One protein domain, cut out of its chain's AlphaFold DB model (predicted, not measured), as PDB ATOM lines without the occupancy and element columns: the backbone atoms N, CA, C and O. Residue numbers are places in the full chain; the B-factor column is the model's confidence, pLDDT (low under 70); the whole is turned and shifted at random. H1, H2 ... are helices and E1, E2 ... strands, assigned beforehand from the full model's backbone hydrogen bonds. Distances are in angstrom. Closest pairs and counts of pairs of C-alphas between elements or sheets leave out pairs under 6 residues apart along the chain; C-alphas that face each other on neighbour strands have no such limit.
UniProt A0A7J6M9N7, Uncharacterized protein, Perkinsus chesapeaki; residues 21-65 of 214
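This is residues 21 to 65 of the 214 residues of an uncharacterized protein of Perkinsus chesapeaki (UniProt A0A7J6M9N7). Little regular structure is here: a small two-stranded hairpin, E1 and E2, within a chain mostly of loops, with the short helix H1 toward the other end of the longest axis. Residues 46 to 58 make a wide loop from E2 to H1. The printed part has 45 residues, 12 of them in named elements, in the order E1, E2, H1; the class is mixed. It is compact, with a radius of gyration of the C-alphas of 9.5 A, and spans 28 by 19 by 16 A.

Look first at E1, residues 33 to 36, and E2, residues 43 to 45, an antiparallel hairpin at 144 degrees. The facing C-alphas of Leu 33 and Cys 45 are 4.2 A apart; N 44 and O 35, at 2.9 A, are within hydrogen-bond range. H1, residues 59 to 63, is apart from E1, and its O i to N i+4 pair is within hydrogen-bond range.

Find C-alpha 33 at (18.813, 58.751, 165.553); E1 runs 7.7 A from there. E2 measures 6.7 A. H1 measures 6.1 A, ending at C-alpha 63, (33.243, 62.412, 152.603).

The C-alphas farthest apart, Thr 30 and Ser 65, are 28.3 A apart. The printed part has no cut; the link from E2 to H1 is long. Mean pLDDT of the printed part is 73.4, with residues 38 to 41 and 63 to 65 among those under 70.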
ATOM      1  N   ASP A  21      23.167  51.085 165.225       62.78
ATOM      2  CA  ASP A  21      22.880  52.235 164.384       62.78
ATOM      3  C   ASP A  21      23.489  53.463 165.105       62.78
ATOM      4  O   ASP A  21      22.951  53.998 166.073       62.78
ATOM      5  N   GLU A  22      24.693  53.862 164.703       71.62
ATOM      6  CA  GLU A  22      25.454  54.941 165.321       71.62
ATOM      7  C   GLU A  22      25.314  56.215 164.494       71.62
ATOM      8  O   GLU A  22      25.234  56.211 163.262       71.62
ATOM      9  N   CYS A  23      25.320  57.362 165.172       74.62
ATOM     10  CA  CYS A  23      25.386  58.636 164.471       74.62
ATOM     11  C   CYS A  23      26.733  58.762 163.747       74.62
ATOM     12  O   CYS A  23      27.763  58.874 164.404       74.62
ATOM     13  N   VAL A  24      26.743  58.897 162.421       76.50
ATOM     14  CA  VAL A  24      27.989  58.994 161.626       76.50
ATOM     15  C   VAL A  24      28.823  60.257 161.867       76.50
ATOM     16  O   VAL A  24      29.888  60.424 161.280       76.50
ATOM     17  N   VAL A  25      28.325  61.186 162.684       77.38
ATOM     18  CA  VAL A  25      29.037  62.418 163.049       77.38
ATOM     19  C   VAL A  25      29.767  62.258 164.378       77.38
ATOM     20  O   VAL A  25      30.896  62.715 164.511       77.38
ATOM     21  N   CYS A  26      29.126  61.632 165.367       79.31
ATOM     22  CA  CYS A  26      29.664  61.528 166.725       79.31
ATOM     23  C   CYS A  26      29.939  60.091 167.181       79.31
ATOM     24  O   CYS A  26      30.331  59.919 168.329       79.31
ATOM     25  N   TYR A  27      29.682  59.095 166.325       75.31
ATOM     26  CA  TYR A  27      29.873  57.656 166.566       75.31
ATOM     27  C   TYR A  27      29.308  57.199 167.915       75.31
ATOM     28  O   TYR A  27      29.924  56.458 168.667       75.31
ATOM     29  N   SER A  28      28.154  57.763 168.285       72.81
ATOM     30  CA  SER A  28      27.532  57.507 169.580       72.81
ATOM     31  C   SER A  28      26.337  56.580 169.374       72.81
ATOM     32  O   SER A  28      25.387  57.008 168.707       72.81
ATOM     33  N   PRO A  29      26.354  55.365 169.954       63.28
ATOM     34  CA  PRO A  29      25.268  54.387 169.824       63.28
ATOM     35  C   PRO A  29      24.085  54.678 170.756       63.28
ATOM     36  O   PRO A  29      23.025  54.079 170.637       63.28
ATOM     37  N   THR A  30      24.249  55.602 171.708       63.16
ATOM     38  CA  THR A  30      23.255  55.902 172.751       63.16
ATOM     39  C   THR A  30      22.342  57.078 172.413       63.16
ATOM     40  O   THR A  30      21.433  57.397 173.179       63.16
ATOM     41  N   ARG A  31      22.577  57.769 171.292       67.81
ATOM     42  CA  ARG A  31      21.817  58.968 170.915       67.81
ATOM     43  C   ARG A  31      20.658  58.624 169.992       67.81
ATOM     44  O   ARG A  31      20.827  57.872 169.043       67.81
ATOM     45  N   ALA A  32      19.516  59.277 170.214       72.31
ATOM     46  CA  ALA A  32      18.357  59.174 169.333       72.31
ATOM     47  C   ALA A  32      18.725  59.563 167.889       72.31
ATOM     48  O   ALA A  32      19.180  60.686 167.622       72.31
ATOM     49  N   LEU A  33      18.562  58.606 166.978       78.00
ATOM     50  CA  LEU A  33      18.813  58.751 165.553       78.00
ATOM     51  C   LEU A  33      17.545  59.257 164.872       78.00
ATOM     52  O   LEU A  33      16.556  58.536 164.786       78.00
ATOM     53  N   ASP A  34      17.583  60.493 164.383       74.62
ATOM     54  CA  ASP A  34      16.387  61.159 163.852       74.62
ATOM     55  C   ASP A  34      16.356  61.178 162.321       74.62
ATOM     56  O   ASP A  34      15.287  61.243 161.718       74.62
ATOM     57  N   VAL A  35      17.525  61.146 161.671       76.56
ATOM     58  CA  VAL A  35      17.623  61.312 160.217       76.56
ATOM     59  C   VAL A  35      18.442  60.188 159.608       76.56
ATOM     60  O   VAL A  35      19.619  60.024 159.929       76.56
ATOM     61  N   GLN A  36      17.831  59.458 158.677       79.69
ATOM     62  CA  GLN A  36      18.496  58.441 157.870       79.69
ATOM     63  C   GLN A  36      18.785  58.967 156.459       79.69
ATOM     64  O   GLN A  36      17.909  59.505 155.779       79.69
ATOM     65  N   CYS A  37      20.007  58.763 155.970       74.00
ATOM     66  CA  CYS A  37      20.358  59.070 154.589       74.00
ATOM     67  C   CYS A  37      19.638  58.130 153.610       74.00
ATOM     68  O   CYS A  37      19.805  56.911 153.666       74.00
ATOM     69  N   ALA A  38      18.927  58.686 152.625       67.12
ATOM     70  CA  ALA A  38      18.257  57.892 151.593       67.12
ATOM     71  C   ALA A  38      19.227  57.016 150.769       67.12
ATOM     72  O   ALA A  38      18.863  55.904 150.384       67.12
ATOM     73  N   THR A  39      20.459  57.495 150.545       63.72
ATOM     74  CA  THR A  39      21.445  56.884 149.638       63.72
ATOM     75  C   THR A  39      22.292  55.796 150.285       63.72
ATOM     76  O   THR A  39      22.446  54.728 149.692       63.72
ATOM     77  N   CYS A  40      22.892  56.077 151.447       63.94
ATOM     78  CA  CYS A  40      23.821  55.165 152.123       63.94
ATOM     79  C   CYS A  40      23.272  54.580 153.428       63.94
ATOM     80  O   CYS A  40      23.985  53.834 154.082       63.94
ATOM     81  N   LYS A  41      22.034  54.925 153.812       68.06
ATOM     82  CA  LYS A  41      21.339  54.435 155.018       68.06
ATOM     83  C   LYS A  41      22.001  54.762 156.363       68.06
ATOM     84  O   LYS A  41      21.441  54.404 157.389       68.06
ATOM     85  N   ALA A  42      23.093  55.527 156.359       75.31
ATOM     86  CA  ALA A  42      23.716  56.109 157.544       75.31
ATOM     87  C   ALA A  42      22.751  56.999 158.344       75.31
ATOM     88  O   ALA A  42      21.951  57.729 157.746       75.31
ATOM     89  N   TYR A  43      22.899  57.006 159.669       81.38
ATOM     90  CA  TYR A  43      22.073  57.797 160.580       81.38
ATOM     91  C   TYR A  43      22.803  59.016 161.145       81.38
ATOM     92  O   TYR A  43      24.014  59.005 161.360       81.38
ATOM     93  N   VAL A  44      22.046  60.078 161.423       81.56
ATOM     94  CA  VAL A  44      22.508  61.283 162.119       81.56
ATOM     95  C   VAL A  44      21.585  61.550 163.307       81.56
ATOM     96  O   VAL A  44      20.360  61.565 163.167       81.56
ATOM     97  N   CYS A  45      22.166  61.772 164.487       84.56
ATOM     98  CA  CYS A  45      21.397  62.086 165.688       84.56
ATOM     99  C   CYS A  45      20.909  63.540 165.703       84.56
ATOM    100  O   CYS A  45      21.537  64.435 165.124       84.56
ATOM    101  N   LYS A  46      19.827  63.789 166.451       85.00
ATOM    102  CA  LYS A  46      19.194  65.114 166.589       85.00
ATOM    103  C   LYS A  46      20.160  66.235 166.952       85.00
ATOM    104  O   LYS A  46      20.026  67.354 166.476       85.00
ATOM    105  N   ALA A  47      21.131  65.935 167.813       85.12
ATOM    106  CA  ALA A  47      22.088  66.915 168.316       85.12
ATOM    107  C   ALA A  47      23.156  67.298 167.276       85.12
ATOM    108  O   ALA A  47      23.678  68.410 167.316       85.12
ATOM    109  N   CYS A  48      23.487  66.386 166.358       83.31
ATOM    110  CA  CYS A  48      24.498  66.612 165.326       83.31
ATOM    111  C   CYS A  48      23.911  67.243 164.061       83.31
ATOM    112  O   CYS A  48      24.633  67.939 163.353       83.31
ATOM    113  N   LEU A  49      22.618  67.043 163.788       83.38
ATOM    114  CA  LEU A  49      21.956  67.572 162.594       83.38
ATOM    115  C   LEU A  49      22.091  69.108 162.434       83.38
ATOM    116  O   LEU A  49      22.466  69.535 161.343       83.38
ATOM    117  N   PRO A  50      21.891  69.949 163.475       84.19
ATOM    118  CA  PRO A  50      22.033  71.406 163.363       84.19
ATOM    119  C   PRO A  50      23.479  71.873 163.169       84.19
ATOM    120  O   PRO A  50      23.708  73.001 162.752       84.19
ATOM    121  N   GLN A  51      24.462  71.024 163.490       84.00
ATOM    122  CA  GLN A  51      25.889  71.346 163.371       84.00
ATOM    123  C   GLN A  51      26.418  71.107 161.950       84.00
ATOM    124  O   GLN A  51      27.545  71.479 161.622       84.00
ATOM    125  N   LEU A  52      25.618  70.477 161.086       80.44
ATOM    126  CA  LEU A  52      25.984  70.255 159.697       80.44
ATOM    127  C   LEU A  52      25.866  71.564 158.916       80.44
ATOM    128  O   LEU A  52      24.782  72.117 158.772       80.44
ATOM    129  N   GLN A  53      26.973  72.002 158.307       76.62
ATOM    130  CA  GLN A  53      26.990  73.155 157.392       76.62
ATOM    131  C   GLN A  53      25.986  73.031 156.232       76.62
ATOM    132  O   GLN A  53      25.568  74.034 155.663       76.62
ATOM    133  N   LYS A  54      25.625  71.798 155.860       78.38
ATOM    134  CA  LYS A  54      24.632  71.488 154.830       78.38
ATOM    135  C   LYS A  54      23.718  70.356 155.315       78.38
ATOM    136  O   LYS A  54      24.042  69.192 155.087       78.38
ATOM    137  N   PRO A  55      22.585  70.662 155.965       69.62
ATOM    138  CA  PRO A  55      21.680  69.648 156.517       69.62
ATOM    139  C   PRO A  55      21.036  68.747 155.452       69.62
ATOM    140  O   PRO A  55      20.619  67.634 155.752       69.62
ATOM    141  N   SER A  56      20.965  69.219 154.204       71.25
ATOM    142  CA  SER A  56      20.426  68.474 153.062       71.25
ATOM    143  C   SER A  56      21.387  67.424 152.493       71.25
ATOM    144  O   SER A  56      20.960  66.556 151.734       71.25
ATOM    145  N   GLU A  57      22.679  67.484 152.831       71.00
ATOM    146  CA  GLU A  57      23.701  66.576 152.314       71.00
ATOM    147  C   GLU A  57      24.179  65.627 153.420       71.00
ATOM    148  O   GLU A  57      24.618  66.048 154.489       71.00
ATOM    149  N   CYS A  58      24.155  64.319 153.154       75.31
ATOM    150  CA  CYS A  58      24.674  63.340 154.105       75.31
ATOM    151  C   CYS A  58      26.202  63.492 154.252       75.31
ATOM    152  O   CYS A  58      26.913  63.360 153.248       75.31
ATOM    153  N   PRO A  59      26.735  63.694 155.474       69.69
ATOM    154  CA  PRO A  59      28.168  63.882 155.694       69.69
ATOM    155  C   PRO A  59      28.982  62.660 155.256       69.69
ATOM    156  O   PRO A  59      30.047  62.833 154.670       69.69
ATOM    157  N   HIS A  60      28.436  61.452 155.430       72.06
ATOM    158  CA  HIS A  60      29.048  60.204 154.976       72.06
ATOM    159  C   HIS A  60      29.135  60.130 153.440       72.06
ATOM    160  O   HIS A  60      30.190  59.838 152.886       72.06
ATOM    161  N   CYS A  61      28.069  60.480 152.712       66.50
ATOM    162  CA  CYS A  61      28.124  60.536 151.244       66.50
ATOM    163  C   CYS A  61      29.058  61.642 150.731       66.50
ATOM    164  O   CYS A  61      29.693  61.482 149.684       66.50
ATOM    165  N   ARG A  62      29.142  62.763 151.457       70.31
ATOM    166  CA  ARG A  62      30.009  63.895 151.122       70.31
ATOM    167  C   ARG A  62      31.489  63.546 151.276       70.31
ATOM    168  O   ARG A  62      32.276  63.950 150.429       70.31
ATOM    169  N   SER A  63      31.855  62.801 152.319       63.44
ATOM    170  CA  SER A  63      33.243  62.412 152.603       63.44
ATOM    171  C   SER A  63      33.724  61.194 151.813       63.44
ATOM    172  O   SER A  63      34.929  60.964 151.740       63.44
ATOM    173  N   GLN A  64      32.819  60.411 151.218       56.88
ATOM    174  CA  GLN A  64      33.206  59.243 150.430       56.88
ATOM    175  C   GLN A  64      33.907  59.630 149.126       56.88
ATOM    176  O   GLN A  64      33.361  60.375 148.303       56.88
ATOM    177  N   SER A  65      35.084  59.042 148.905       52.38
ATOM    178  CA  SER A  65      35.802  59.142 147.635       52.38
ATOM    179  C   SER A  65      35.014  58.463 146.506       52.38
ATOM    180  O   SER A  65      34.200  57.563 146.740       52.38
TER     181      SER A  65